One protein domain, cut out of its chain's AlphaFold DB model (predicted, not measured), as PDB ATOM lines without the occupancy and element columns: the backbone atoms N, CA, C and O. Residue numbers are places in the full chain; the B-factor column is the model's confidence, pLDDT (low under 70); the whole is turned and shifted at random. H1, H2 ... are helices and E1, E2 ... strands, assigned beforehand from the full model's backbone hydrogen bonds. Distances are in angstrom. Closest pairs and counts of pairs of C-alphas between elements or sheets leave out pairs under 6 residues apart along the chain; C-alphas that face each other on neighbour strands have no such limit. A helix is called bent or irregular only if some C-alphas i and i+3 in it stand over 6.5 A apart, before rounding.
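What this domain is: This is residues 19 to 227 of the 227 residues of an uncharacterized protein of Mycolicibacterium sp. CBMA 213 (UniProt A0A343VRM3). Two small antiparallel sheets, bridged by the closely packed helices H2 and H5 and with further helices around them, make a body from which one long helical arm sticks out. That arm, residues 208 to 227, of which 208 to 225 belong to H8, makes much of the length. The printed part has 209 residues, with eight named helices and seven named strands in the order H1 H2 E1 E2 H3 E3 E4 H4 H5 E5 E6 H6 E7 H7 H8; the sheets run E1 E2 E4 E3 and E5 E6 E7, and the class is mixed. It is only just compact, close to loose, with a radius of gyration of the C-alphas of 19.6 A and spans of 72 by 38 by 30 A.

Where its parts are: Find C-alpha 19 at (-11.465, 12.192, -83.430); from there H1 runs to 31, 18.4 A. Next come H2, 36 to 49, 20.0 A, E1, 51 to 55, E2, 59 to 63, H3, 67 to 76, 14.2 A, E3, 83 to 85, E4, 91 to 95, and H4, 97 to 100. H5, 117 to 131, 21.3 A, begins at (-33.866, -8.931, -83.016). Then read E5, 132 to 135, E6, 138 to 142, H6, 146 to 160, 20.9 A, E7, 170 to 173, and H7, 175 to 184, irregular, with C-alphas 176 and 179 7.1 A apart. H8, 189 to 225, runs 54.4 A to (25.723, 7.658, -94.289).

How they stand to each other: Start at H1, a hub with H5. Its residues 26 to 30 only just touch H3, with 3 pairs of C-alphas within 8 A, closest Arg 30 and Trp 72 at 7.2 A. It touches H8, closest C-alphas Val 21 and Leu 195 at 6.4 A, and only grazes the sheet E5 E6 E7. H2 touches H5, closest C-alphas His 42 and Gly 122 at 4.1 A. H2 and H3 are on the same face of the sheet E1 E2 E4 E3, two layers, helices over one face; H4 only grazes it. E2, H3 and E3 make a split strand-helix-strand unit, E4 between its strands, with a right-handed crossover. Look for N 53 and O 61 at 3.0 A between E1 and E2, N 60 and O 94 at 2.9 A between E2 and E4, and N 93 and O 84 at 3.0 A between E4 and E3. H5 stands up from the sheet E5 E6 E7, and H6, on the same face, runs along E7 at 5 degrees on the local plane. Here N 133 and O 140 are 2.8 A apart, and N 141 and O 171 2.9 A. H7 and H8, also on this sheet, form a helical hairpin, closest C-alphas Pro 179 and Ile 192 at 5.8 A. Every O i to N i+4 pair is within hydrogen-bond range in H1, H2, H3, H5, H6 and H8, and 4 of 6 in H7; H4 is too short for one.

The domain as a whole: The C-alphas of Asp 80 and Arg 227, the two farthest apart, stand 73.2 A from each other. The printed part has no cut, and its one long link is H4 to H5. Look for pLDDT under 70 at residues 78 to 87, 105 to 117, 205 to 207, 210 and 224 to 227.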
ATOM      1  N   ASP A  19     -10.772  11.616 -84.587       83.25
ATOM      2  CA  ASP A  19     -11.465  12.192 -83.430       83.25
ATOM      3  C   ASP A  19     -12.787  12.877 -83.806       83.25
ATOM      4  O   ASP A  19     -13.807  12.682 -83.141       83.25
ATOM      5  N   VAL A  20     -12.812  13.624 -84.915       87.06
ATOM      6  CA  VAL A  20     -14.020  14.310 -85.405       87.06
ATOM      7  C   VAL A  20     -15.051  13.293 -85.889       87.06
ATOM      8  O   VAL A  20     -16.248  13.408 -85.599       87.06
ATOM      9  N   VAL A  21     -14.594  12.265 -86.608       89.94
ATOM     10  CA  VAL A  21     -15.468  11.205 -87.123       89.94
ATOM     11  C   VAL A  21     -16.058  10.388 -85.969       89.94
ATOM     12  O   VAL A  21     -17.260  10.117 -85.950       89.94
ATOM     13  N   ASN A  22     -15.244  10.065 -84.963       92.25
ATOM     14  CA  ASN A  22     -15.673   9.356 -83.763       92.25
ATOM     15  C   ASN A  22     -16.645  10.188 -82.919       92.25
ATOM     16  O   ASN A  22     -17.662   9.655 -82.480       92.25
ATOM     17  N   ALA A  23     -16.428  11.498 -82.771       91.25
ATOM     18  CA  ALA A  23     -17.385  12.380 -82.101       91.25
ATOM     19  C   ALA A  23     -18.759  12.385 -82.802       91.25
ATOM     20  O   ALA A  23     -19.803  12.304 -82.145       91.25
ATOM     21  N   LYS A  24     -18.782  12.404 -84.144       93.75
ATOM     22  CA  LYS A  24     -20.035  12.297 -84.908       93.75
ATOM     23  C   LYS A  24     -20.699  10.930 -84.736       93.75
ATOM     24  O   LYS A  24     -21.917  10.882 -84.559       93.75
ATOM     25  N   LEU A  25     -19.924   9.843 -84.756       95.06
ATOM     26  CA  LEU A  25     -20.431   8.492 -84.500       95.06
ATOM     27  C   LEU A  25     -21.101   8.420 -83.121       95.06
ATOM     28  O   LEU A  25     -22.209   7.903 -83.012       95.06
ATOM     29  N   ARG A  26     -20.484   8.992 -82.080       95.25
ATOM     30  CA  ARG A  26     -21.062   9.048 -80.726       95.25
ATOM     31  C   ARG A  26     -22.391   9.796 -80.688       95.25
ATOM     32  O   ARG A  26     -23.344   9.289 -80.107       95.25
ATOM     33  N   SER A  27     -22.491  10.947 -81.356       94.62
ATOM     34  CA  SER A  27     -23.778  11.654 -81.483       94.62
ATOM     35  C   SER A  27     -24.829  10.781 -82.157       94.62
ATOM     36  O   SER A  27     -25.905  10.577 -81.611       94.62
ATOM     37  N   ALA A  28     -24.486  10.171 -83.291       94.62
ATOM     38  CA  ALA A  28     -25.402   9.313 -84.031       94.62
ATOM     39  C   ALA A  28     -25.918   8.135 -83.185       94.62
ATOM     40  O   ALA A  28     -27.102   7.806 -83.218       94.62
ATOM     41  N   LEU A  29     -25.034   7.528 -82.387       96.19
ATOM     42  CA  LEU A  29     -25.378   6.432 -81.485       96.19
ATOM     43  C   LEU A  29     -26.304   6.881 -80.350       96.19
ATOM     44  O   LEU A  29     -27.112   6.069 -79.912       96.19
ATOM     45  N   ARG A  30     -26.270   8.140 -79.908       93.56
ATOM     46  CA  ARG A  30     -27.237   8.682 -78.933       93.56
ATOM     47  C   ARG A  30     -28.581   9.039 -79.560       93.56
ATOM     48  O   ARG A  30     -29.621   8.720 -78.980       93.56
ATOM     49  N   ASP A  31     -28.531   9.672 -80.729       89.31
ATOM     50  CA  ASP A  31     -29.657  10.401 -81.326       89.31
ATOM     51  C   ASP A  31     -30.492   9.543 -82.289       89.31
ATOM     52  O   ASP A  31     -31.629   9.885 -82.607       89.31
ATOM     53  N   GLY A  32     -29.955   8.414 -82.764       80.88
ATOM     54  CA  GLY A  32     -30.674   7.511 -83.661       80.88
ATOM     55  C   GLY A  32     -31.950   6.947 -83.027       80.88
ATOM     56  O   GLY A  32     -31.995   6.675 -81.823       80.88
ATOM     57  N   HIS A  33     -32.968   6.728 -83.853       82.00
ATOM     58  CA  HIS A  33     -34.278   6.257 -83.415       82.00
ATOM     59  C   HIS A  33     -34.214   4.828 -82.856       82.00
ATOM     60  O   HIS A  33     -33.526   3.966 -83.404       82.00
ATOM     61  N   GLU A  34     -34.934   4.568 -81.763       88.50
ATOM     62  CA  GLU A  34     -34.954   3.262 -81.101       88.50
ATOM     63  C   GLU A  34     -36.334   2.944 -80.528       88.50
ATOM     64  O   GLU A  34     -36.977   3.792 -79.911       88.50
ATOM     65  N   SER A  35     -36.753   1.685 -80.668       88.25
ATOM     66  CA  SER A  35     -37.885   1.150 -79.908       88.25
ATOM     67  C   SER A  35     -37.535   1.036 -78.417       88.25
ATOM     68  O   SER A  35     -36.363   0.890 -78.063       88.25
ATOM     69  N   ALA A  36     -38.534   1.024 -77.528       86.00
ATOM     70  CA  ALA A  36     -38.289   0.865 -76.091       86.00
ATOM     71  C   ALA A  36     -37.472  -0.407 -75.738       86.00
ATOM     72  O   ALA A  36     -36.507  -0.293 -74.982       86.00
ATOM     73  N   PRO A  37     -37.741  -1.598 -76.323       83.81
ATOM     74  CA  PRO A  37     -36.894  -2.776 -76.102       83.81
ATOM     75  C   PRO A  37     -35.441  -2.597 -76.566       83.81
ATOM     76  O   PRO A  37     -34.517  -3.066 -75.899       83.81
ATOM     77  N   THR A  38     -35.226  -1.904 -77.690       88.62
ATOM     78  CA  THR A  38     -33.883  -1.577 -78.194       88.62
ATOM     79  C   THR A  38     -33.148  -0.648 -77.232       88.62
ATOM     80  O   THR A  38     -31.992  -0.917 -76.917       88.62
ATOM     81  N   ARG A  39     -33.826   0.383 -76.707       89.69
ATOM     82  CA  ARG A  39     -33.256   1.337 -75.742       89.69
ATOM     83  C   ARG A  39     -32.777   0.651 -74.468       89.69
ATOM     84  O   ARG A  39     -31.667   0.915 -74.015       89.69
ATOM     85  N   VAL A  40     -33.571  -0.271 -73.926       85.56
ATOM     86  CA  VAL A  40     -33.191  -1.045 -72.733       85.56
ATOM     87  C   VAL A  40     -31.928  -1.874 -72.995       85.56
ATOM     88  O   VAL A  40     -30.977  -1.818 -72.217       85.56
ATOM     89  N   ALA A  41     -31.880  -2.599 -74.117       86.50
ATOM     90  CA  ALA A  41     -30.707  -3.394 -74.487       86.50
ATOM     91  C   ALA A  41     -29.471  -2.525 -74.788       86.50
ATOM     92  O   ALA A  41     -28.349  -2.926 -74.476       86.50
ATOM     93  N   HIS A  42     -29.671  -1.333 -75.353       91.94
ATOM     94  CA  HIS A  42     -28.618  -0.351 -75.585       91.94
ATOM     95  C   HIS A  42     -28.010   0.122 -74.263       91.94
ATOM     96  O   HIS A  42     -26.803  -0.021 -74.079       91.94
ATOM     97  N   LEU A  43     -28.820   0.602 -73.317       89.62
ATOM     98  CA  LEU A  43     -28.341   1.029 -71.997       89.62
ATOM     99  C   LEU A  43     -27.582  -0.100 -71.283       89.62
ATOM    100  O   LEU A  43     -26.474   0.108 -70.788       89.62
ATOM    101  N   GLY A  44     -28.129  -1.320 -71.301       85.81
ATOM    102  CA  GLY A  44     -27.491  -2.484 -70.683       85.81
ATOM    103  C   GLY A  44     -26.142  -2.828 -71.307       85.81
ATOM    104  O   GLY A  44     -25.158  -3.034 -70.594       85.81
ATOM    105  N   ALA A  45     -26.061  -2.840 -72.639       89.25
ATOM    106  CA  ALA A  45     -24.805  -3.093 -73.332       89.25
ATOM    107  C   ALA A  45     -23.788  -1.966 -73.128       89.25
ATOM    108  O   ALA A  45     -22.613  -2.270 -72.936       89.25
ATOM    109  N   LEU A  46     -24.221  -0.702 -73.088       91.50
ATOM    110  CA  LEU A  46     -23.343   0.434 -72.804       91.50
ATOM    111  C   LEU A  46     -22.663   0.264 -71.439       91.50
ATOM    112  O   LEU A  46     -21.441   0.310 -71.357       91.50
ATOM    113  N   ILE A  47     -23.435  -0.026 -70.386       88.00
ATOM    114  CA  ILE A  47     -22.915  -0.260 -69.025       88.00
ATOM    115  C   ILE A  47     -21.968  -1.466 -68.984       88.00
ATOM    116  O   ILE A  47     -20.975  -1.469 -68.260       88.00
ATOM    117  N   THR A  48     -22.272  -2.503 -69.763       84.94
ATOM    118  CA  THR A  48     -21.503  -3.757 -69.775       84.94
ATOM    119  C   THR A  48     -20.171  -3.628 -70.502       84.94
ATOM    120  O   THR A  48     -19.193  -4.249 -70.088       84.94
ATOM    121  N   TRP A  49     -20.139  -2.863 -71.594       90.56
ATOM    122  CA  TRP A  49     -18.937  -2.638 -72.401       90.56
ATOM    123  C   TRP A  49     -18.109  -1.439 -71.945       90.56
ATOM    124  O   TRP A  49     -16.955  -1.329 -72.361       90.56
ATOM    125  N   ALA A  50     -18.668  -0.563 -71.108       89.56
ATOM    126  CA  ALA A  50     -17.936   0.548 -70.521       89.56
ATOM    127  C   ALA A  50     -16.743   0.065 -69.685       89.56
ATOM    128  O   ALA A  50     -16.727  -1.039 -69.131       89.56
ATOM    129  N   GLU A  51     -15.735   0.925 -69.582       87.00
ATOM    130  CA  GLU A  51     -14.603   0.685 -68.700       87.00
ATOM    131  C   GLU A  51     -15.063   0.814 -67.243       87.00
ATOM    132  O   GLU A  51     -15.721   1.783 -66.868       87.00
ATOM    133  N   VAL A  52     -14.768  -0.199 -66.428       86.12
ATOM    134  CA  VAL A  52     -15.216  -0.261 -65.032       86.12
ATOM    135  C   VAL A  52     -14.076   0.200 -64.131       86.12
ATOM    136  O   VAL A  52     -13.106  -0.532 -63.950       86.12
ATOM    137  N   ASP A  53     -14.230   1.380 -63.530       86.00
ATOM    138  CA  ASP A  53     -13.284   1.922 -62.548       86.00
ATOM    139  C   ASP A  53     -13.438   1.197 -61.192       86.00
ATOM    140  O   ASP A  53     -12.460   0.930 -60.496       86.00
ATOM    141  N   HIS A  54     -14.676   0.866 -60.801       84.69
ATOM    142  CA  HIS A  54     -14.971   0.174 -59.542       84.69
ATOM    143  C   HIS A  54     -16.283  -0.617 -59.616       84.69
ATOM    144  O   HIS A  54     -17.257  -0.161 -60.217       84.69
ATOM    145  N   ARG A  55     -16.348  -1.782 -58.958       85.31
ATOM    146  CA  ARG A  55     -17.577  -2.581 -58.847       85.31
ATOM    147  C   ARG A  55     -17.692  -3.247 -57.477       85.31
ATOM    148  O   ARG A  55     -16.817  -4.009 -57.078       85.31
ATOM    149  N   SER A  56     -18.809  -2.996 -56.804       84.81
ATOM    150  CA  SER A  56     -19.243  -3.642 -55.566       84.81
ATOM    151  C   SER A  56     -20.773  -3.813 -55.573       84.81
ATOM    152  O   SER A  56     -21.449  -3.242 -56.435       84.81
ATOM    153  N   PRO A  57     -21.356  -4.570 -54.625       81.50
ATOM    154  CA  PRO A  57     -22.812  -4.681 -54.506       81.50
ATOM    155  C   PRO A  57     -23.522  -3.342 -54.256       81.50
ATOM    156  O   PRO A  57     -24.667  -3.177 -54.665       81.50
ATOM    157  N   ALA A  58     -22.845  -2.392 -53.603       84.31
ATOM    158  CA  ALA A  58     -23.400  -1.085 -53.263       84.31
ATOM    159  C   ALA A  58     -23.181  -0.039 -54.364       84.31
ATOM    160  O   ALA A  58     -24.005   0.855 -54.522       84.31
ATOM    161  N   VAL A  59     -22.084  -0.129 -55.122       86.69
ATOM    162  CA  VAL A  59     -21.686   0.907 -56.085       86.69
ATOM    163  C   VAL A  59     -21.021   0.293 -57.312       86.69
ATOM    164  O   VAL A  59     -20.115  -0.533 -57.202       86.69
ATOM    165  N   THR A  60     -21.406   0.759 -58.497       86.56
ATOM    166  CA  THR A  60     -20.659   0.545 -59.745       86.56
ATOM    167  C   THR A  60     -20.234   1.888 -60.327       86.56
ATOM    168  O   THR A  60     -21.072   2.750 -60.536       86.56
ATOM    169  N   SER A  61     -18.945   2.068 -60.601       88.62
ATOM    170  CA  SER A  61     -18.394   3.255 -61.261       88.62
ATOM    171  C   SER A  61     -17.889   2.863 -62.638       88.62
ATOM    172  O   SER A  61     -17.036   1.978 -62.754       88.62
ATOM    173  N   ILE A  62     -18.395   3.529 -63.669       88.81
ATOM    174  CA  ILE A  62     -18.006   3.289 -65.059       88.81
ATOM    175  C   ILE A  62     -17.548   4.574 -65.727       88.81
ATOM    176  O   ILE A  62     -18.095   5.648 -65.477       88.81
ATOM    177  N   ARG A  63     -16.556   4.446 -66.598       90.25
ATOM    178  CA  ARG A  63     -16.018   5.514 -67.430       90.25
ATOM    179  C   ARG A  63     -16.569   5.384 -68.842       90.25
ATOM    180  O   ARG A  63     -16.461   4.335 -69.477       90.25
ATOM    181  N   LEU A  64     -17.175   6.463 -69.316       91.56
ATOM    182  CA  LEU A  64     -17.795   6.569 -70.629       91.56
ATOM    183  C   LEU A  64     -16.874   7.317 -71.606       91.56
ATOM    184  O   LEU A  64     -15.965   8.034 -71.177       91.56
ATOM    185  N   PRO A  65     -17.070   7.162 -72.928       90.00
ATOM    186  CA  PRO A  65     -16.169   7.753 -73.920       90.00
ATOM    187  C   PRO A  65     -16.152   9.289 -73.894       90.00
ATOM    188  O   PRO A  65     -15.105   9.894 -74.125       90.00
ATOM    189  N   ASP A  66     -17.289   9.924 -73.601       89.56
ATOM    190  CA  ASP A  66     -17.439  11.378 -73.569       89.56
ATOM    191  C   ASP A  66     -18.544  11.828 -72.591       89.56
ATOM    192  O   ASP A  66     -19.367  11.027 -72.140       89.56
ATOM    193  N   ASN A  67     -18.547  13.123 -72.244       89.38
ATOM    194  CA  ASN A  67     -19.514  13.694 -71.297       89.38
ATOM    195  C   ASN A  67     -20.966  13.606 -71.811       89.38
ATOM    196  O   ASN A  67     -21.840  13.243 -71.027       89.38
ATOM    197  N   PRO A  68     -21.272  13.889 -73.097       91.75
ATOM    198  CA  PRO A  68     -22.636  13.728 -73.605       91.75
ATOM    199  C   PRO A  68     -23.183  12.301 -73.469       91.75
ATOM    200  O   PRO A  68     -24.373  12.118 -73.234       91.75
ATOM    201  N   THR A  69     -22.330  11.286 -73.593       92.88
ATOM    202  CA  THR A  69     -22.705   9.881 -73.401       92.88
ATOM    203  C   THR A  69     -23.003   9.579 -71.935       92.88
ATOM    204  O   THR A  69     -23.961   8.862 -71.654       92.88
ATOM    205  N   ALA A  70     -22.236  10.152 -71.001       90.62
ATOM    206  CA  ALA A  70     -22.514  10.046 -69.566       90.62
ATOM    207  C   ALA A  70     -23.869  10.669 -69.209       90.62
ATOM    208  O   ALA A  70     -24.711   9.990 -68.623       90.62
ATOM    209  N   ALA A  71     -24.126  11.897 -69.664       88.25
ATOM    210  CA  ALA A  71     -25.402  12.577 -69.449       88.25
ATOM    211  C   ALA A  71     -26.587  11.813 -70.071       88.25
ATOM    212  O   ALA A  71     -27.642  11.685 -69.455       88.25
ATOM    213  N   TRP A  72     -26.408  11.254 -71.274       91.19
ATOM    214  CA  TRP A  72     -27.414  10.414 -71.931       91.19
ATOM    215  C   TRP A  72     -27.711   9.132 -71.147       91.19
ATOM    216  O   TRP A  72     -28.870   8.737 -71.042       91.19
ATOM    217  N   LEU A  73     -26.683   8.490 -70.578       89.25
ATOM    218  CA  LEU A  73     -26.863   7.304 -69.744       89.25
ATOM    219  C   LEU A  73     -27.625   7.650 -68.463       89.25
ATOM    220  O   LEU A  73     -28.567   6.942 -68.123       89.25
ATOM    221  N   VAL A  74     -27.243   8.738 -67.788       86.62
ATOM    222  CA  VAL A  74     -27.920   9.237 -66.581       86.62
ATOM    223  C   VAL A  74     -29.395   9.505 -66.868       86.62
ATOM    224  O   VAL A  74     -30.245   8.979 -66.166       86.62
ATOM    225  N   ALA A  75     -29.714  10.212 -67.954       85.94
ATOM    226  CA  ALA A  75     -31.101  10.460 -68.350       85.94
ATOM    227  C   ALA A  75     -31.876   9.178 -68.721       85.94
ATOM    228  O   ALA A  75     -33.105   9.158 -68.673       85.94
ATOM    229  N   GLY A  76     -31.175   8.117 -69.133       84.19
ATOM    230  CA  GLY A  76     -31.766   6.827 -69.490       84.19
ATOM    231  C   GLY A  76     -31.980   5.873 -68.312       84.19
ATOM    232  O   GLY A  76     -32.750   4.923 -68.447       84.19
ATOM    233  N   ILE A  77     -31.314   6.094 -67.176       80.56
ATOM    234  CA  ILE A  77     -31.487   5.316 -65.945       80.56
ATOM    235  C   ILE A  77     -32.389   6.142 -65.013       80.56
ATOM    236  O   ILE A  77     -31.986   7.204 -64.571       80.56
ATOM    237  N   ASN A  78     -33.603   5.657 -64.723       67.62
ATOM    238  CA  ASN A  78     -34.613   6.344 -63.889       67.62
ATOM    239  C   ASN A  78     -34.064   7.058 -62.626       67.62
ATOM    240  O   ASN A  78     -33.190   6.517 -61.947       67.62
ATOM    241  N   ASP A  79     -34.724   8.161 -62.236       54.94
ATOM    242  CA  ASP A  79     -34.407   9.083 -61.119       54.94
ATOM    243  C   ASP A  79     -34.131   8.437 -59.743       54.94
ATOM    244  O   ASP A  79     -33.428   9.011 -58.914       54.94
ATOM    245  N   ASP A  80     -34.656   7.234 -59.479       52.94
ATOM    246  CA  ASP A  80     -34.410   6.493 -58.227       52.94
ATOM    247  C   ASP A  80     -32.968   5.971 -58.098       52.94
ATOM    248  O   ASP A  80     -32.550   5.531 -57.020       52.94
ATOM    249  N   ALA A  81     -32.228   5.916 -59.206       54.66
ATOM    250  CA  ALA A  81     -30.813   5.606 -59.197       54.66
ATOM    251  C   ALA A  81     -30.046   6.887 -58.870       54.66
ATOM    252  O   ALA A  81     -30.015   7.816 -59.675       54.66
ATOM    253  N   ILE A  82     -29.383   6.928 -57.712       58.19
ATOM    254  CA  ILE A  82     -28.427   8.000 -57.438       58.19
ATOM    255  C   ILE A  82     -27.275   7.796 -58.415       58.19
ATOM    256  O   ILE A  82     -26.444   6.894 -58.265       58.19
ATOM    257  N   THR A  83     -27.302   8.605 -59.469       59.75
ATOM    258  CA  THR A  83     -26.225   8.701 -60.431       59.75
ATOM    259  C   THR A  83     -25.493  10.008 -60.217       59.75
ATOM    260  O   THR A  83     -26.087  11.082 -60.188       59.75
ATOM    261  N   GLN A  84     -24.186   9.912 -59.997       63.00
ATOM    262  CA  GLN A  84     -23.345  11.085 -59.805       63.00
ATOM    263  C   GLN A  84     -22.267  11.116 -60.879       63.00
ATOM    264  O   GLN A  84     -21.544  10.137 -61.081       63.00
ATOM    265  N   GLU A  85     -22.139  12.266 -61.534       62.03
ATOM    266  CA  GLU A  85     -20.964  12.584 -62.333       62.03
ATOM    267  C   GLU A  85     -19.813  12.974 -61.395       62.03
ATOM    268  O   GLU A  85     -19.958  13.849 -60.533       62.03
ATOM    269  N   ARG A  86     -18.640  12.348 -61.549       64.12
ATOM    270  CA  ARG A  86     -17.431  12.845 -60.867       64.12
ATOM    271  C   ARG A  86     -16.992  14.181 -61.487       64.12
ATOM    272  O   ARG A  86     -17.499  14.616 -62.515       64.12
ATOM    273  N   ARG A  87     -15.976  14.828 -60.888       65.19
ATOM    274  CA  ARG A  87     -15.318  16.017 -61.485       65.19
ATOM    275  C   ARG A  87     -14.908  15.771 -62.941       65.19
ATOM    276  O   ARG A  87     -15.010  16.672 -63.767       65.19
ATOM    277  N   ASP A  88     -14.484  14.543 -63.233       72.31
ATOM    278  CA  ASP A  88     -14.455  14.008 -64.587       72.31
ATOM    279  C   ASP A  88     -15.861  13.517 -64.966       72.31
ATOM    280  O   ASP A  88     -16.277  12.426 -64.568       72.31
ATOM    281  N   ARG A  89     -16.588  14.341 -65.730       74.56
ATOM    282  CA  ARG A  89     -17.987  14.107 -66.137       74.56
ATOM    283  C   ARG A  89     -18.176  12.919 -67.084       74.56
ATOM    284  O   ARG A  89     -19.286  12.657 -67.531       74.56
ATOM    285  N   ARG A  90     -17.109  12.186 -67.402       84.38
ATOM    286  CA  ARG A  90     -17.177  10.902 -68.112       84.38
ATOM    287  C   ARG A  90     -17.449   9.730 -67.182       84.38
ATOM    288  O   ARG A  90     -17.775   8.649 -67.662       84.38
ATOM    289  N   VAL A  91     -17.274   9.911 -65.874       87.69
ATOM    290  CA  VAL A  91     -17.469   8.844 -64.894       87.69
ATOM    291  C   VAL A  91     -18.859   8.948 -64.289       87.69
ATOM    292  O   VAL A  91     -19.176   9.946 -63.642       87.69
ATOM    293  N   VAL A  92     -19.646   7.887 -64.460       87.94
ATOM    294  CA  VAL A  92     -20.968   7.723 -63.852       87.94
ATOM    295  C   VAL A  92     -20.859   6.730 -62.704       87.94
ATOM    296  O   VAL A  92     -20.413   5.592 -62.883       87.94
ATOM    297  N   ILE A  93     -21.277   7.166 -61.520       88.31
ATOM    298  CA  ILE A  93     -21.460   6.310 -60.348       88.31
ATOM    299  C   ILE A  93     -22.906   5.824 -60.351       88.31
ATOM    300  O   ILE A  93     -23.803   6.632 -60.508       88.31
ATOM    301  N   ILE A  94     -23.134   4.527 -60.183       85.88
ATOM    302  CA  ILE A  94     -24.456   3.911 -60.068       85.88
ATOM    303  C   ILE A  94     -24.545   3.291 -58.677       85.88
ATOM    304  O   ILE A  94     -23.909   2.265 -58.405       85.88
ATOM    305  N   GLU A  95     -25.324   3.911 -57.797       86.38
ATOM    306  CA  GLU A  95     -25.604   3.365 -56.471       86.38
ATOM    307  C   GLU A  95     -26.653   2.254 -56.528       86.38
ATOM    308  O   GLU A  95     -27.598   2.294 -57.318       86.38
ATOM    309  N   ASN A  96     -26.495   1.251 -55.665       82.00
ATOM    310  CA  ASN A  96     -27.358   0.076 -55.574       82.00
ATOM    311  C   ASN A  96     -27.681  -0.511 -56.965       82.00
ATOM    312  O   ASN A  96     -28.856  -0.589 -57.342       82.00
ATOM    313  N   PRO A  97     -26.662  -0.924 -57.749       79.88
ATOM    314  CA  PRO A  97     -26.802  -1.257 -59.168       79.88
ATOM    315  C   PRO A  97     -27.889  -2.300 -59.457       79.88
ATOM    316  O   PRO A  97     -28.578  -2.191 -60.468       79.88
ATOM    317  N   LEU A  98     -28.112  -3.267 -58.559       77.88
ATOM    318  CA  LEU A  98     -29.200  -4.245 -58.695       77.88
ATOM    319  C   LEU A  98     -30.588  -3.583 -58.713       77.88
ATOM    320  O   LEU A  98     -31.443  -3.959 -59.510       77.88
ATOM    321  N   ARG A  99     -30.810  -2.570 -57.866       78.44
ATOM    322  CA  ARG A  99     -32.069  -1.814 -57.803       78.44
ATOM    323  C   ARG A  99     -32.178  -0.819 -58.954       78.44
ATOM    324  O   ARG A  99     -33.229  -0.765 -59.600       78.44
ATOM    325  N   ALA A 100     -31.121  -0.042 -59.189       75.81
ATOM    326  CA  ALA A 100     -31.068   0.992 -60.222       75.81
ATOM    327  C   ALA A 100     -31.318   0.404 -61.617       75.81
ATOM    328  O   ALA A 100     -32.079   0.947 -62.413       75.81
ATOM    329  N   LEU A 101     -30.744  -0.770 -61.880       77.00
ATOM    330  CA  LEU A 101     -30.713  -1.364 -63.210       77.00
ATOM    331  C   LEU A 101     -31.687  -2.533 -63.368       77.00
ATOM    332  O   LEU A 101     -31.641  -3.210 -64.385       77.00
ATOM    333  N   ARG A 102     -32.619  -2.741 -62.427       75.31
ATOM    334  CA  ARG A 102     -33.619  -3.833 -62.459       75.31
ATOM    335  C   ARG A 102     -34.467  -3.905 -63.736       75.31
ATOM    336  O   ARG A 102     -35.051  -4.934 -64.033       75.31
ATOM    337  N   HIS A 103     -34.590  -2.787 -64.450       73.44
ATOM    338  CA  HIS A 103     -35.351  -2.678 -65.696       73.44
ATOM    339  C   HIS A 103     -34.484  -2.937 -66.944       73.44
ATOM    340  O   HIS A 103     -35.012  -3.053 -68.046       73.44
ATOM    341  N   ILE A 104     -33.163  -3.034 -66.756       72.88
ATOM    342  CA  ILE A 104     -32.127  -3.224 -67.781       72.88
ATOM    343  C   ILE A 104     -31.377  -4.560 -67.590       72.88
ATOM    344  O   ILE A 104     -30.835  -5.104 -68.552       72.88
ATOM    345  N   SER A 105     -31.363  -5.121 -66.378       64.00
ATOM    346  CA  SER A 105     -30.801  -6.433 -66.046       64.00
ATOM    347  C   SER A 105     -31.903  -7.478 -65.821       64.00
ATOM    348  O   SER A 105     -33.040  -7.137 -65.509       64.00
ATOM    349  N   ASP A 106     -31.577  -8.765 -65.965       54.25
ATOM    350  CA  ASP A 106     -32.487  -9.883 -65.663       54.25
ATOM    351  C   ASP A 106     -32.514 -10.249 -64.167       54.25
ATOM    352  O   ASP A 106     -33.022 -11.301 -63.786       54.25
ATOM    353  N   GLY A 107     -31.957  -9.395 -63.304       43.62
ATOM    354  CA  GLY A 107     -31.864  -9.644 -61.866       43.62
ATOM    355  C   GLY A 107     -30.762 -10.627 -61.446       43.62
ATOM    356  O   GLY A 107     -30.475 -10.693 -60.254       43.62
ATOM    357  N   ALA A 108     -30.090 -11.324 -62.375       40.66
ATOM    358  CA  ALA A 108     -29.002 -12.270 -62.076       40.66
ATOM    359  C   ALA A 108     -27.590 -11.671 -62.238       40.66
ATOM    360  O   ALA A 108     -26.586 -12.352 -62.029       40.66
ATOM    361  N   GLY A 109     -27.487 -10.389 -62.601       40.38
ATOM    362  CA  GLY A 109     -26.209  -9.679 -62.731       40.38
ATOM    363  C   GLY A 109     -25.446  -9.953 -64.035       40.38
ATOM    364  O   GLY A 109     -24.417  -9.311 -64.270       40.38
ATOM    365  N   GLU A 110     -25.953 -10.836 -64.906       50.91
ATOM    366  CA  GLU A 110     -25.572 -10.856 -66.320       50.91
ATOM    367  C   GLU A 110     -26.459  -9.873 -67.095       50.91
ATOM    368  O   GLU A 110     -27.683  -9.859 -67.020       50.91
ATOM    369  N   TRP A 111     -25.814  -8.965 -67.815       57.22
ATOM    370  CA  TRP A 111     -26.488  -7.862 -68.481       57.22
ATOM    371  C   TRP A 111     -27.091  -8.354 -69.796       57.22
ATOM    372  O   TRP A 111     -26.415  -8.963 -70.626       57.22
ATOM    373  N   VAL A 112     -28.392  -8.123 -69.942       48.88
ATOM    374  CA  VAL A 112     -29.300  -8.877 -70.806       48.88
ATOM    375  C   VAL A 112     -28.921  -8.800 -72.287       48.88
ATOM    376  O   VAL A 112     -29.183  -7.807 -72.961       48.88
ATOM    377  N   THR A 113     -28.411  -9.903 -72.838       48.06
ATOM    378  CA  THR A 113     -28.514 -10.190 -74.275       48.06
ATOM    379  C   THR A 113     -29.788 -10.997 -74.501       48.06
ATOM    380  O   THR A 113     -29.759 -12.226 -74.505       48.06
ATOM    381  N   ARG A 114     -30.932 -10.319 -74.619       51.06
ATOM    382  CA  ARG A 114     -32.202 -10.964 -74.992       51.06
ATOM    383  C   ARG A 114     -32.144 -11.385 -76.463       51.06
ATOM    384  O   ARG A 114     -31.671 -10.624 -77.301       51.06
ATOM    385  N   GLU A 115     -32.644 -12.576 -76.789       51.53
ATOM    386  CA  GLU A 115     -32.551 -13.173 -78.137       51.53
ATOM    387  C   GLU A 115     -33.586 -12.646 -79.156       51.53
ATOM    388  O   GLU A 115     -33.827 -13.275 -80.181       51.53
ATOM    389  N   VAL A 116     -34.202 -11.485 -78.916       60.62
ATOM    390  CA  VAL A 116     -35.103 -10.837 -79.890       60.62
ATOM    391  C   VAL A 116     -34.333  -9.833 -80.749       60.62
ATOM    392  O   VAL A 116     -33.480  -9.108 -80.238       60.62
ATOM    393  N   SER A 117     -34.632  -9.747 -82.051       65.38
ATOM    394  CA  SER A 117     -33.866  -8.931 -83.016       65.38
ATOM    395  C   SER A 117     -33.707  -7.458 -82.604       65.38
ATOM    396  O   SER A 117     -32.637  -6.878 -82.787       65.38
ATOM    397  N   SER A 118     -34.728  -6.865 -81.977       75.69
ATOM    398  CA  SER A 118     -34.686  -5.492 -81.448       75.69
ATOM    399  C   SER A 118     -33.705  -5.321 -80.282       75.69
ATOM    400  O   SER A 118     -33.080  -4.264 -80.163       75.69
ATOM    401  N   ALA A 119     -33.527  -6.354 -79.455       80.94
ATOM    402  CA  ALA A 119     -32.535  -6.377 -78.387       80.94
ATOM    403  C   ALA A 119     -31.122  -6.600 -78.941       80.94
ATOM    404  O   ALA A 119     -30.194  -5.956 -78.467       80.94
ATOM    405  N   ILE A 120     -30.957  -7.418 -79.990       88.50
ATOM    406  CA  ILE A 120     -29.664  -7.594 -80.675       88.50
ATOM    407  C   ILE A 120     -29.166  -6.256 -81.238       88.50
ATOM    408  O   ILE A 120     -28.009  -5.899 -81.015       88.50
ATOM    409  N   ALA A 121     -30.033  -5.496 -81.915       92.06
ATOM    410  CA  ALA A 121     -29.693  -4.165 -82.419       92.06
ATOM    411  C   ALA A 121     -29.239  -3.225 -81.289       92.06
ATOM    412  O   ALA A 121     -28.188  -2.593 -81.400       92.06
ATOM    413  N   GLY A 122     -29.975  -3.204 -80.171       92.06
ATOM    414  CA  GLY A 122     -29.616  -2.418 -78.988       92.06
ATOM    415  C   GLY A 122     -28.282  -2.853 -78.381       92.06
ATOM    416  O   GLY A 122     -27.427  -2.014 -78.113       92.06
ATOM    417  N   THR A 123     -28.043  -4.161 -78.247       91.06
ATOM    418  CA  THR A 123     -26.771  -4.698 -77.744       91.06
ATOM    419  C   THR A 123     -25.591  -4.285 -78.621       91.06
ATOM    420  O   THR A 123     -24.589  -3.790 -78.105       91.06
ATOM    421  N   CYS A 124     -25.702  -4.453 -79.943       94.88
ATOM    422  CA  CYS A 124     -24.660  -4.038 -80.881       94.88
ATOM    423  C   CYS A 124     -24.396  -2.532 -80.778       94.88
ATOM    424  O   CYS A 124     -23.240  -2.116 -80.685       94.88
ATOM    425  N   ARG A 125     -25.462  -1.724 -80.736       95.62
ATOM    426  CA  ARG A 125     -25.364  -0.271 -80.603       95.62
ATOM    427  C   ARG A 125     -24.653   0.141 -79.324       95.62
ATOM    428  O   ARG A 125     -23.700   0.905 -79.405       95.62
ATOM    429  N   GLY A 126     -25.049  -0.404 -78.176       94.88
ATOM    430  CA  GLY A 126     -24.440  -0.073 -76.887       94.88
ATOM    431  C   GLY A 126     -22.983  -0.491 -76.770       94.88
ATOM    432  O   GLY A 126     -22.174   0.280 -76.259       94.88
ATOM    433  N   ALA A 127     -22.611  -1.648 -77.321       95.62
ATOM    434  CA  ALA A 127     -21.212  -2.065 -77.367       95.62
ATOM    435  C   ALA A 127     -20.356  -1.113 -78.222       95.62
ATOM    436  O   ALA A 127     -19.286  -0.676 -77.790       95.62
ATOM    437  N   ILE A 128     -20.842  -0.743 -79.414       97.44
ATOM    438  CA  ILE A 128     -20.169   0.231 -80.286       97.44
ATOM    439  C   ILE A 128     -20.122   1.605 -79.610       97.44
ATOM    440  O   ILE A 128     -19.107   2.287 -79.691       97.44
ATOM    441  N   HIS A 129     -21.182   2.010 -78.917       96.62
ATOM    442  CA  HIS A 129     -21.272   3.294 -78.230       96.62
ATOM    443  C   HIS A 129     -20.307   3.401 -77.053       96.62
ATOM    444  O   HIS A 129     -19.654   4.429 -76.925       96.62
ATOM    445  N   ALA A 130     -20.140   2.342 -76.266       94.38
ATOM    446  CA  ALA A 130     -19.201   2.333 -75.149       94.38
ATOM    447  C   ALA A 130     -17.740   2.332 -75.615       94.38
ATOM    448  O   ALA A 130     -16.905   3.014 -75.028       94.38
ATOM    449  N   ALA A 131     -17.427   1.534 -76.642       95.44
ATOM    450  CA  ALA A 131     -16.054   1.088 -76.875       95.44
ATOM    451  C   ALA A 131     -15.631   1.017 -78.354       95.44
ATOM    452  O   ALA A 131     -14.558   0.494 -78.661       95.44
ATOM    453  N   GLY A 132     -16.480   1.482 -79.272       96.75
ATOM    454  CA  GLY A 132     -16.256   1.410 -80.715       96.75
ATOM    455  C   GLY A 132     -15.587   2.657 -81.281       96.75
ATOM    456  O   GLY A 132     -16.162   3.730 -81.155       96.75
ATOM    457  N   ASN A 133     -14.436   2.537 -81.933       94.69
ATOM    458  CA  ASN A 133     -13.758   3.642 -82.609       94.69
ATOM    459  C   ASN A 133     -13.529   3.306 -84.083       94.69
ATOM    460  O   ASN A 133     -13.130   2.197 -84.440       94.69
ATOM    461  N   LEU A 134     -13.802   4.277 -84.942       93.25
ATOM    462  CA  LEU A 134     -13.363   4.284 -86.323       93.25
ATOM    463  C   LEU A 134     -11.860   4.558 -86.358       93.25
ATOM    464  O   LEU A 134     -11.394   5.532 -85.770       93.25
ATOM    465  N   GLU A 135     -11.152   3.682 -87.058       90.06
ATOM    466  CA  GLU A 135      -9.709   3.693 -87.291       90.06
ATOM    467  C   GLU A 135      -9.444   3.340 -88.764       90.06
ATOM    468  O   GLU A 135     -10.342   2.868 -89.469       90.06
ATOM    469  N   GLU A 136      -8.212   3.492 -89.250       85.12
ATOM    470  CA  GLU A 136      -7.853   3.262 -90.661       85.12
ATOM    471  C   GLU A 136      -8.322   1.894 -91.206       85.12
ATOM    472  O   GLU A 136      -8.811   1.758 -92.337       85.12
ATOM    473  N   ALA A 137      -8.216   0.859 -90.372       86.25
ATOM    474  CA  ALA A 137      -8.515  -0.520 -90.730       86.25
ATOM    475  C   ALA A 137     -10.009  -0.894 -90.618       86.25
ATOM    476  O   ALA A 137     -10.379  -2.009 -91.013       86.25
ATOM    477  N   GLY A 138     -10.861  -0.006 -90.088       93.69
ATOM    478  CA  GLY A 138     -12.301  -0.218 -89.925       93.69
ATOM    479  C   GLY A 138     -12.862   0.300 -88.597       93.69
ATOM    480  O   GLY A 138     -12.298   1.190 -87.975       93.69
ATOM    481  N   LEU A 139     -13.991  -0.264 -88.162       97.12
ATOM    482  CA  LEU A 139     -14.581   0.017 -86.850       97.12
ATOM    483  C   LEU A 139     -14.088  -1.031 -85.850       97.12
ATOM    484  O   LEU A 139     -14.472  -2.203 -85.921       97.12
ATOM    485  N   TYR A 140     -13.230  -0.603 -84.933       97.50
ATOM    486  CA  TYR A 140     -12.704  -1.413 -83.844       97.50
ATOM    487  C   TYR A 140     -13.606  -1.296 -82.620       97.50
ATOM    488  O   TYR A 140     -13.967  -0.191 -82.237       97.50
ATOM    489  N   VAL A 141     -13.959  -2.410 -81.975       97.62
ATOM    490  CA  VAL A 141     -14.737  -2.398 -80.725       97.62
ATOM    491  C   VAL A 141     -13.997  -3.183 -79.654       97.62
ATOM    492  O   VAL A 141     -13.901  -4.415 -79.723       97.62
ATOM    493  N   ARG A 142     -13.499  -2.479 -78.631       95.69
ATOM    494  CA  ARG A 142     -12.890  -3.121 -77.459       95.69
ATOM    495  C   ARG A 142     -13.963  -3.887 -76.688       95.69
ATOM    496  O   ARG A 142     -15.079  -3.414 -76.509       95.69
ATOM    497  N   CYS A 143     -13.629  -5.088 -76.234       91.88
ATOM    498  CA  CYS A 143     -14.548  -5.984 -75.543       91.88
ATOM    499  C   CYS A 143     -14.046  -6.306 -74.123       91.88
ATOM    500  O   CYS A 143     -12.853  -6.566 -73.934       91.88
ATOM    501  N   PRO A 144     -14.943  -6.401 -73.123       89.44
ATOM    502  CA  PRO A 144     -14.561  -6.726 -71.747       89.44
ATOM    503  C   PRO A 144     -13.829  -8.064 -71.616       89.44
ATOM    504  O   PRO A 144     -12.934  -8.209 -70.790       89.44
ATOM    505  N   SER A 145     -14.164  -9.045 -72.452       88.12
ATOM    506  CA  SER A 145     -13.553 -10.375 -72.449       88.12
ATOM    507  C   SER A 145     -13.599 -11.010 -73.837       88.12
ATOM    508  O   SER A 145     -14.373 -10.585 -74.699       88.12
ATOM    509  N   ARG A 146     -12.829 -12.087 -74.037       91.75
ATOM    510  CA  ARG A 146     -12.890 -12.905 -75.260       91.75
ATOM    511  C   ARG A 146     -14.299 -13.434 -75.528       91.75
ATOM    512  O   ARG A 146     -14.785 -13.367 -76.651       91.75
ATOM    513  N   ARG A 147     -14.991 -13.902 -74.481       88.31
ATOM    514  CA  ARG A 147     -16.390 -14.352 -74.578       88.31
ATOM    515  C   ARG A 147     -17.300 -13.233 -75.091       88.31
ATOM    516  O   ARG A 147     -18.140 -13.488 -75.944       88.31
ATOM    517  N   SER A 148     -17.106 -12.004 -74.613       88.00
ATOM    518  CA  SER A 148     -17.873 -10.836 -75.069       88.00
ATOM    519  C   SER A 148     -17.585 -10.501 -76.534       88.00
ATOM    520  O   SER A 148     -18.519 -10.204 -77.271       88.00
ATOM    521  N   ALA A 149     -16.331 -10.630 -76.980       93.56
ATOM    522  CA  ALA A 149     -15.967 -10.451 -78.388       93.56
ATOM    523  C   ALA A 149     -16.682 -11.465 -79.297       93.56
ATOM    524  O   ALA A 149     -17.304 -11.073 -80.281       93.56
ATOM    525  N   HIS A 150     -16.694 -12.751 -78.927       93.25
ATOM    526  CA  HIS A 150     -17.447 -13.769 -79.670       93.25
ATOM    527  C   HIS A 150     -18.962 -13.512 -79.655       93.25
ATOM    528  O   HIS A 150     -19.604 -13.625 -80.698       93.25
ATOM    529  N   LYS A 151     -19.536 -13.128 -78.501       91.00
ATOM    530  CA  LYS A 151     -20.962 -12.766 -78.396       91.00
ATOM    531  C   LYS A 151     -21.311 -11.601 -79.331       91.00
ATOM    532  O   LYS A 151     -22.300 -11.686 -80.055       91.00
ATOM    533  N   LEU A 152     -20.494 -10.547 -79.349       93.44
ATOM    534  CA  LEU A 152     -20.719  -9.373 -80.195       93.44
ATOM    535  C   LEU A 152     -20.551  -9.697 -81.685       93.44
ATOM    536  O   LEU A 152     -21.387  -9.297 -82.489       93.44
ATOM    537  N   ALA A 153     -19.527 -10.470 -82.056       96.25
ATOM    538  CA  ALA A 153     -19.338 -10.913 -83.437       96.25
ATOM    539  C   ALA A 153     -20.534 -11.735 -83.943       96.25
ATOM    540  O   ALA A 153     -21.042 -11.480 -85.033       96.25
ATOM    541  N   ALA A 154     -21.038 -12.671 -83.132       93.31
ATOM    542  CA  ALA A 154     -22.226 -13.453 -83.466       93.31
ATOM    543  C   ALA A 154     -23.494 -12.585 -83.556       93.31
ATOM    544  O   ALA A 154     -24.332 -12.798 -84.433       93.31
ATOM    545  N   ALA A 155     -23.643 -11.593 -82.673       93.00
ATOM    546  CA  ALA A 155     -24.742 -10.633 -82.724       93.00
ATOM    547  C   ALA A 155     -24.726  -9.819 -84.028       93.00
ATOM    548  O   ALA A 155     -25.750  -9.747 -84.703       93.00
ATOM    549  N   ILE A 156     -23.564  -9.297 -84.432       95.94
ATOM    550  CA  ILE A 156     -23.385  -8.581 -85.705       95.94
ATOM    551  C   ILE A 156     -23.640  -9.500 -86.905       95.94
ATOM    552  O   ILE A 156     -24.315  -9.094 -87.850       95.94
ATOM    553  N   GLY A 157     -23.171 -10.750 -86.852       95.69
ATOM    554  CA  GLY A 157     -23.429 -11.749 -87.890       95.69
ATOM    555  C   GLY A 157     -24.914 -12.024 -88.091       95.69
ATOM    556  O   GLY A 157     -25.391 -11.992 -89.221       95.69
ATOM    557  N   ARG A 158     -25.671 -12.210 -87.006       92.62
ATOM    558  CA  ARG A 158     -27.129 -12.399 -87.081       92.62
ATOM    559  C   ARG A 158     -27.866 -11.144 -87.535       92.62
ATOM    560  O   ARG A 158     -28.840 -11.251 -88.267       92.62
ATOM    561  N   LEU A 159     -27.416  -9.976 -87.082       91.62
ATOM    562  CA  LEU A 159     -28.088  -8.707 -87.341       91.62
ATOM    563  C   LEU A 159     -27.878  -8.218 -88.778       91.62
ATOM    564  O   LEU A 159     -28.825  -7.774 -89.408       91.62
ATOM    565  N   ALA A 160     -26.642  -8.278 -89.274       94.31
ATOM    566  CA  ALA A 160     -26.237  -7.637 -90.522       94.31
ATOM    567  C   ALA A 160     -25.610  -8.610 -91.533       94.31
ATOM    568  O   ALA A 160     -25.209  -8.187 -92.617       94.31
ATOM    569  N   GLY A 161     -25.469  -9.903 -91.220       95.69
ATOM    570  CA  GLY A 161     -24.780 -10.860 -92.095       95.69
ATOM    571  C   GLY A 161     -23.311 -10.496 -92.339       95.69
ATOM    572  O   GLY A 161     -22.794 -10.743 -93.423       95.69
ATOM    573  N   VAL A 162     -22.676  -9.827 -91.374       97.00
ATOM    574  CA  VAL A 162     -21.269  -9.405 -91.417       97.00
ATOM    575  C   VAL A 162     -20.467 -10.308 -90.491       97.00
ATOM    576  O   VAL A 162     -20.917 -10.598 -89.387       97.00
ATOM    577  N   ALA A 163     -19.275 -10.723 -90.911       97.00
ATOM    578  CA  ALA A 163     -18.349 -11.494 -90.087       97.00
ATOM    579  C   ALA A 163     -17.175 -10.601 -89.644       97.00
ATOM    580  O   ALA A 163     -16.237 -10.414 -90.423       97.00
ATOM    581  N   PRO A 164     -17.211 -10.016 -88.429       97.50
ATOM    582  CA  PRO A 164     -16.089  -9.244 -87.908       97.50
ATOM    583  C   PRO A 164     -14.854 -10.120 -87.701       97.50
ATOM    584  O   PRO A 164     -14.971 -11.290 -87.330       97.50
ATOM    585  N   ASP A 165     -13.670  -9.529 -87.831       97.88
ATOM    586  CA  ASP A 165     -12.445 -10.181 -87.377       97.88
ATOM    587  C   ASP A 165     -12.428 -10.179 -85.841       97.88
ATOM    588  O   ASP A 165     -12.690  -9.149 -85.212       97.88
ATOM    589  N   ILE A 166     -12.127 -11.323 -85.228       97.19
ATOM    590  CA  ILE A 166     -12.180 -11.498 -83.770       97.19
ATOM    591  C   ILE A 166     -10.759 -11.548 -83.211       97.19
ATOM    592  O   ILE A 166      -9.991 -12.456 -83.524       97.19
ATOM    593  N   GLY A 167     -10.423 -10.589 -82.351       93.50
ATOM    594  CA  GLY A 167      -9.200 -10.591 -81.552       93.50
ATOM    595  C   GLY A 167      -9.429 -11.118 -80.126       93.50
ATOM    596  O   GLY A 167     -10.550 -11.459 -79.746       93.50
ATOM    597  N   PRO A 168      -8.386 -11.148 -79.273       90.44
ATOM    598  CA  PRO A 168      -8.494 -11.667 -77.906       90.44
ATOM    599  C   PRO A 168      -9.517 -10.933 -77.025       90.44
ATOM    600  O   PRO A 168     -10.196 -11.559 -76.214       90.44
ATOM    601  N   ARG A 169      -9.626  -9.605 -77.164       92.06
ATOM    602  CA  ARG A 169     -10.554  -8.740 -76.408       92.06
ATOM    603  C   ARG A 169     -11.111  -7.613 -77.277       92.06
ATOM    604  O   ARG A 169     -11.317  -6.502 -76.802       92.06
ATOM    605  N   ALA A 170     -11.334  -7.888 -78.555       96.00
ATOM    606  CA  ALA A 170     -11.909  -6.921 -79.477       96.00
ATOM    607  C   ALA A 170     -12.480  -7.601 -80.713       96.00
ATOM    608  O   ALA A 170     -12.135  -8.745 -81.015       96.00
ATOM    609  N   ILE A 171     -13.306  -6.861 -81.440       97.94
ATOM    610  CA  ILE A 171     -13.683  -7.197 -82.807       97.94
ATOM    611  C   ILE A 171     -13.335  -6.041 -83.737       97.94
ATOM    612  O   ILE A 171     -13.244  -4.892 -83.300       97.94
ATOM    613  N   ARG A 172     -13.200  -6.341 -85.025       98.31
ATOM    614  CA  ARG A 172     -13.061  -5.333 -86.070       98.31
ATOM    615  C   ARG A 172     -14.055  -5.591 -87.191       98.31
ATOM    616  O   ARG A 172     -14.062  -6.661 -87.793       98.31
ATOM    617  N   ILE A 173     -14.866  -4.584 -87.486       98.19
ATOM    618  CA  ILE A 173     -15.737  -4.550 -88.660       98.19
ATOM    619  C   ILE A 173     -14.957  -3.865 -89.781       98.19
ATOM    620  O   ILE A 173     -14.433  -2.763 -89.600       98.19
ATOM    621  N   LYS A 174     -14.859  -4.518 -90.941       95.31
ATOM    622  CA  LYS A 174     -14.122  -3.988 -92.094       95.31
ATOM    623  C   LYS A 174     -14.813  -2.739 -92.636       95.31
ATOM    624  O   LYS A 174     -16.035  -2.659 -92.613       95.31
ATOM    625  N   SER A 175     -14.034  -1.795 -93.172       91.75
ATOM    626  CA  SER A 175     -14.538  -0.494 -93.652       91.75
ATOM    627  C   SER A 175     -15.761  -0.613 -94.579       91.75
ATOM    628  O   SER A 175     -16.758   0.070 -94.358       91.75
ATOM    629  N   GLY A 176     -15.743  -1.558 -95.528       91.88
ATOM    630  CA  GLY A 176     -16.865  -1.792 -96.447       91.88
ATOM    631  C   GLY A 176     -18.152  -2.316 -95.792       91.88
ATOM    632  O   GLY A 176     -19.232  -2.118 -96.340       91.88
ATOM    633  N   ASP A 177     -18.059  -2.931 -94.612       96.12
ATOM    634  CA  ASP A 177     -19.202  -3.483 -93.877       96.12
ATOM    635  C   ASP A 177     -19.808  -2.484 -92.877       96.12
ATOM    636  O   ASP A 177     -20.931  -2.685 -92.406       96.12
ATOM    637  N   ILE A 178     -19.095  -1.396 -92.548       95.69
ATOM    638  CA  ILE A 178     -19.530  -0.404 -91.551       95.69
ATOM    639  C   ILE A 178     -20.916   0.164 -91.887       95.69
ATOM    640  O   ILE A 178     -21.776   0.110 -91.004       95.69
ATOM    641  N   PRO A 179     -21.199   0.643 -93.120       96.06
ATOM    642  CA  PRO A 179     -22.514   1.197 -93.439       96.06
ATOM    643  C   PRO A 179     -23.651   0.209 -93.170       96.06
ATOM    644  O   PRO A 179     -24.674   0.570 -92.593       96.06
ATOM    645  N   LYS A 180     -23.434  -1.065 -93.516       96.19
ATOM    646  CA  LYS A 180     -24.416  -2.132 -93.326       96.19
ATOM    647  C   LYS A 180     -24.709  -2.365 -91.847       96.19
ATOM    648  O   LYS A 180     -25.874  -2.474 -91.471       96.19
ATOM    649  N   VAL A 181     -23.678  -2.421 -91.002       96.81
ATOM    650  CA  VAL A 181     -23.854  -2.587 -89.550       96.81
ATOM    651  C   VAL A 181     -24.572  -1.382 -88.943       96.81
ATOM    652  O   VAL A 181     -25.507  -1.572 -88.166       96.81
ATOM    653  N   LEU A 182     -24.180  -0.157 -89.315       96.00
ATOM    654  CA  LEU A 182     -24.776   1.072 -88.779       96.00
ATOM    655  C   LEU A 182     -26.270   1.202 -89.123       96.00
ATOM    656  O   LEU A 182     -27.058   1.592 -88.262       96.00
ATOM    657  N   ALA A 183     -26.675   0.802 -90.332       95.00
ATOM    658  CA  ALA A 183     -28.082   0.810 -90.733       95.00
ATOM    659  C   ALA A 183     -28.936  -0.104 -89.838       95.00
ATOM    660  O   ALA A 183     -29.986   0.298 -89.341       95.00
ATOM    661  N   HIS A 184     -28.454  -1.316 -89.541       94.31
ATOM    662  CA  HIS A 184     -29.216  -2.285 -88.744       94.31
ATOM    663  C   HIS A 184     -29.292  -1.945 -87.249       94.31
ATOM    664  O   HIS A 184     -30.150  -2.478 -86.546       94.31
ATOM    665  N   ILE A 185     -28.422  -1.065 -86.744       94.19
ATOM    666  CA  ILE A 185     -28.525  -0.533 -85.375       94.19
ATOM    667  C   ILE A 185     -29.311   0.794 -85.314       94.19
ATOM    668  O   ILE A 185     -29.396   1.413 -84.252       94.19
ATOM    669  N   GLY A 186     -29.912   1.228 -86.428       92.62
ATOM    670  CA  GLY A 186     -30.821   2.377 -86.473       92.62
ATOM    671  C   GLY A 186     -30.130   3.736 -86.600       92.62
ATOM    672  O   GLY A 186     -30.669   4.737 -86.124       92.62
ATOM    673  N   ILE A 187     -28.941   3.788 -87.206       94.06
ATOM    674  CA  ILE A 187     -28.312   5.061 -87.581       94.06
ATOM    675  C   ILE A 187     -28.926   5.554 -88.901       94.06
ATOM    676  O   ILE A 187     -29.031   4.757 -89.830       94.06
ATOM    677  N   PRO A 188     -29.321   6.837 -89.010       91.81
ATOM    678  CA  PRO A 188     -29.874   7.391 -90.248       91.81
ATOM    679  C   PRO A 188     -28.911   7.316 -91.444       91.81
ATOM    680  O   PRO A 188     -27.706   7.535 -91.291       91.81
ATOM    681  N   ASP A 189     -29.443   7.055 -92.641       91.62
ATOM    682  CA  ASP A 189     -28.659   6.843 -93.869       91.62
ATOM    683  C   ASP A 189     -27.775   8.038 -94.255       91.62
ATOM    684  O   ASP A 189     -26.652   7.859 -94.726       91.62
ATOM    685  N   ASP A 190     -28.246   9.267 -94.031       91.19
ATOM    686  CA  ASP A 190     -27.483  10.493 -94.282       91.19
ATOM    687  C   ASP A 190     -26.257  10.589 -93.359       91.19
ATOM    688  O   ASP A 190     -25.155  10.935 -93.795       91.19
ATOM    689  N   VAL A 191     -26.421  10.194 -92.095       92.25
ATOM    690  CA  VAL A 191     -25.332  10.129 -91.119       92.25
ATOM    691  C   VAL A 191     -24.365   8.997 -91.457       92.25
ATOM    692  O   VAL A 191     -23.153   9.186 -91.353       92.25
ATOM    693  N   ILE A 192     -24.865   7.845 -91.909       94.06
ATOM    694  CA  ILE A 192     -24.028   6.737 -92.386       94.06
ATOM    695  C   ILE A 192     -23.187   7.175 -93.585       94.06
ATOM    696  O   ILE A 192     -21.977   6.940 -93.603       94.06
ATOM    697  N   ALA A 193     -23.804   7.833 -94.569       90.75
ATOM    698  CA  ALA A 193     -23.118   8.332 -95.752       90.75
ATOM    699  C   ALA A 193     -22.014   9.329 -95.374       90.75
ATOM    700  O   ALA A 193     -20.892   9.216 -95.875       90.75
ATOM    701  N   TYR A 194     -22.301  10.245 -94.442       90.19
ATOM    702  CA  TYR A 194     -21.307  11.159 -93.884       90.19
ATOM    703  C   TYR A 194     -20.153  10.404 -93.212       90.19
ATOM    704  O   TYR A 194     -18.996  10.600 -93.579       90.19
ATOM    705  N   LEU A 195     -20.444   9.505 -92.266       89.81
ATOM    706  CA  LEU A 195     -19.421   8.764 -91.520       89.81
ATOM    707  C   LEU A 195     -18.533   7.935 -92.450       89.81
ATOM    708  O   LEU A 195     -17.317   7.919 -92.286       89.81
ATOM    709  N   HIS A 196     -19.121   7.290 -93.455       90.00
ATOM    710  CA  HIS A 196     -18.382   6.492 -94.427       90.00
ATOM    711  C   HIS A 196     -17.511   7.354 -95.355       90.00
ATOM    712  O   HIS A 196     -16.378   6.982 -95.660       90.00
ATOM    713  N   ALA A 197     -17.996   8.522 -95.789       86.75
ATOM    714  CA  ALA A 197     -17.191   9.457 -96.573       86.75
ATOM    715  C   ALA A 197     -16.001   9.997 -95.765       86.75
ATOM    716  O   ALA A 197     -14.873   9.977 -96.256       86.75
ATOM    717  N   MET A 198     -16.241  10.406 -94.518       85.56
ATOM    718  CA  MET A 198     -15.208  10.963 -93.644       85.56
ATOM    719  C   MET A 198     -14.195   9.909 -93.190       85.56
ATOM    720  O   MET A 198     -13.010  10.209 -93.126       85.56
ATOM    721  N   HIS A 199     -14.622   8.661 -92.966       87.69
ATOM    722  CA  HIS A 199     -13.721   7.531 -92.700       87.69
ATOM    723  C   HIS A 199     -12.725   7.307 -93.844       87.69
ATOM    724  O   HIS A 199     -11.530   7.142 -93.603       87.69
ATOM    725  N   ARG A 200     -13.201   7.355 -95.096       84.81
ATOM    726  CA  ARG A 200     -12.331   7.235 -96.276       84.81
ATOM    727  C   ARG A 200     -11.377   8.420 -96.409       84.81
ATOM    728  O   ARG A 200     -10.207   8.204 -96.696       84.81
ATOM    729  N   ALA A 201     -11.859   9.639 -96.165       81.38
ATOM    730  CA  ALA A 201     -11.028  10.839 -96.221       81.38
ATOM    731  C   ALA A 201      -9.917  10.830 -95.155       81.38
ATOM    732  O   ALA A 201      -8.768  11.080 -95.496       81.38
ATOM    733  N   ALA A 202     -10.242  10.470 -93.907       76.38
ATOM    734  CA  ALA A 202      -9.274  10.349 -92.811       76.38
ATOM    735  C   ALA A 202      -8.176   9.317 -93.120       76.38
ATOM    736  O   ALA A 202      -6.996   9.539 -92.874       76.38
ATOM    737  N   LYS A 203      -8.558   8.190 -93.735       77.00
ATOM    738  CA  LYS A 203      -7.616   7.149 -94.157       77.00
ATOM    739  C   LYS A 203      -6.617   7.630 -95.217       77.00
ATOM    740  O   LYS A 203      -5.464   7.201 -95.213       77.00
ATOM    741  N   ASP A 204      -7.055   8.463 -96.155       76.50
ATOM    742  CA  ASP A 204      -6.159   8.997 -97.182       76.50
ATOM    743  C   ASP A 204      -5.156  10.013 -96.607       76.50
ATOM    744  O   ASP A 204      -4.017  10.052 -97.076       76.50
ATOM    745  N   GLU A 205      -5.537  10.761 -95.568       69.12
ATOM    746  CA  GLU A 205      -4.658  11.689 -94.839       69.12
ATOM    747  C   GLU A 205      -3.546  10.951 -94.084       69.12
ATOM    748  O   GLU A 205      -2.365  11.185 -94.348       69.12
ATOM    749  N   ASP A 206      -3.906   9.995 -93.219       64.19
ATOM    750  CA  ASP A 206      -2.941   9.213 -92.431       64.19
ATOM    751  C   ASP A 206      -1.916   8.512 -93.335       64.19
ATOM    752  O   ASP A 206      -0.711   8.508 -93.064       64.19
ATOM    753  N   ARG A 207      -2.373   7.979 -94.475       69.38
ATOM    754  CA  ARG A 207      -1.495   7.355 -95.471       69.38
ATOM    755  C   ARG A 207      -0.557   8.360 -96.145       69.38
ATOM    756  O   ARG A 207       0.547   7.977 -96.536       69.38
ATOM    757  N   THR A 208      -0.991   9.602 -96.342       71.19
ATOM    758  CA  THR A 208      -0.166  10.655 -96.952       71.19
ATOM    759  C   THR A 208       0.901  11.121 -95.966       71.19
ATOM    760  O   THR A 208       2.085  11.056 -96.292       71.19
ATOM    761  N   ASN A 209       0.507  11.427 -94.728       70.69
ATOM    762  CA  ASN A 209       1.421  11.830 -93.655       70.69
ATOM    763  C   ASN A 209       2.475  10.750 -93.361       70.69
ATOM    764  O   ASN A 209       3.659  11.051 -93.228       70.69
ATOM    765  N   SER A 210       2.077   9.472 -93.325       69.00
ATOM    766  CA  SER A 210       3.015   8.362 -93.107       69.00
ATOM    767  C   SER A 210       4.063   8.249 -94.219       69.00
ATOM    768  O   SER A 210       5.224   7.972 -93.930       69.00
ATOM    769  N   LYS A 211       3.692   8.486 -95.485       77.12
ATOM    770  CA  LYS A 211       4.646   8.457 -96.607       77.12
ATOM    771  C   LYS A 211       5.634   9.617 -96.564       77.12
ATOM    772  O   LYS A 211       6.794   9.426 -96.920       77.12
ATOM    773  N   GLU A 212       5.178  10.804 -96.174       75.44
ATOM    774  CA  GLU A 212       6.045  11.976 -96.037       75.44
ATOM    775  C   GLU A 212       7.065  11.785 -94.911       75.44
ATOM    776  O   GLU A 212       8.249  12.042 -95.116       75.44
ATOM    777  N   LEU A 213       6.643  11.243 -93.765       70.44
ATOM    778  CA  LEU A 213       7.547  10.902 -92.663       70.44
ATOM    779  C   LEU A 213       8.582   9.845 -93.074       70.44
ATOM    780  O   LEU A 213       9.775  10.049 -92.857       70.44
ATOM    781  N   ASP A 214       8.158   8.770 -93.745       76.69
ATOM    782  CA  ASP A 214       9.067   7.740 -94.266       76.69
ATOM    783  C   ASP A 214      10.098   8.322 -95.251       76.69
ATOM    784  O   ASP A 214      11.251   7.883 -95.294       76.69
ATOM    785  N   MET A 215       9.690   9.292 -96.072       82.94
ATOM    786  CA  MET A 215      10.568   9.979 -97.020       82.94
ATOM    787  C   MET A 215      11.597  10.847 -96.289       82.94
ATOM    788  O   MET A 215      12.790  10.709 -96.555       82.94
ATOM    789  N   ILE A 216      11.158  11.658 -95.322       80.94
ATOM    790  CA  ILE A 216      12.035  12.496 -94.492       80.94
ATOM    791  C   ILE A 216      13.045  11.629 -93.728       80.94
ATOM    792  O   ILE A 216      14.238  11.937 -93.708       80.94
ATOM    793  N   GLU A 217      12.609  10.513 -93.137       73.69
ATOM    794  CA  GLU A 217      13.501   9.589 -92.429       73.69
ATOM    795  C   GLU A 217      14.530   8.933 -93.358       73.69
ATOM    796  O   GLU A 217      15.693   8.762 -92.974       73.69
ATOM    797  N   ARG A 218      14.138   8.578 -94.590       80.00
ATOM    798  CA  ARG A 218      15.071   8.055 -95.600       80.00
ATOM    799  C   ARG A 218      16.097   9.104 -95.999       80.00
ATOM    800  O   ARG A 218      17.282   8.791 -95.995       80.00
ATOM    801  N   GLU A 219      15.666  10.330 -96.284       81.31
ATOM    802  CA  GLU A 219      16.560  11.435 -96.644       81.31
ATOM    803  C   GLU A 219      17.559  11.739 -95.521       81.31
ATOM    804  O   GLU A 219      18.765  11.814 -95.773       81.31
ATOM    805  N   HIS A 220      17.097  11.801 -94.268       73.62
ATOM    806  CA  HIS A 220      17.967  11.972 -93.103       73.62
ATOM    807  C   HIS A 220      18.980  10.827 -92.955       73.62
ATOM    808  O   HIS A 220      20.154  11.065 -92.664       73.62
ATOM    809  N   ARG A 221      18.557   9.577 -93.175       75.06
ATOM    810  CA  ARG A 221      19.442   8.408 -93.089       75.06
ATOM    811  C   ARG A 221      20.489   8.410 -94.205       75.06
ATOM    812  O   ARG A 221      21.653   8.128 -93.934       75.06
ATOM    813  N   THR A 222      20.116   8.780 -95.428       76.31
ATOM    814  CA  THR A 222      21.053   8.914 -96.555       76.31
ATOM    815  C   THR A 222      22.081  10.021 -96.309       76.31
ATOM    816  O   THR A 222      23.259   9.826 -96.591       76.31
ATOM    817  N   GLN A 223      21.675  11.146 -95.712       71.94
ATOM    818  CA  GLN A 223      22.591  12.233 -95.351       71.94
ATOM    819  C   GLN A 223      23.566  11.863 -94.220       71.94
ATOM    820  O   GLN A 223      24.684  12.372 -94.203       71.94
ATOM    821  N   MET A 224      23.180  10.975 -93.296       64.38
ATOM    822  CA  MET A 224      24.074  10.499 -92.230       64.38
ATOM    823  C   MET A 224      25.083   9.438 -92.684       64.38
ATOM    824  O   MET A 224      26.141   9.338 -92.082       64.38
ATOM    825  N   VAL A 225      24.784   8.657 -93.727       68.19
ATOM    826  CA  VAL A 225      25.723   7.658 -94.289       68.19
ATOM    827  C   VAL A 225      26.729   8.300 -95.257       68.19
ATOM    828  O   VAL A 225      27.779   7.731 -95.533       68.19
ATOM    829  N   ALA A 226      26.420   9.493 -95.772       57.75
ATOM    830  CA  ALA A 226      27.274  10.250 -96.686       57.75
ATOM    831  C   ALA A 226      28.295  11.178 -95.983       57.75
ATOM    832  O   ALA A 226      28.964  11.957 -96.663       57.75
ATOM    833  N   ARG A 227      28.398  11.124 -94.648       49.19
ATOM    834  CA  ARG A 227      29.382  11.853 -93.827       49.19
ATOM    835  C   ARG A 227      30.320  10.876 -93.137       49.19
ATOM    836  O   ARG A 227      31.500  11.253 -92.980       49.19
TER     837      ARG A 227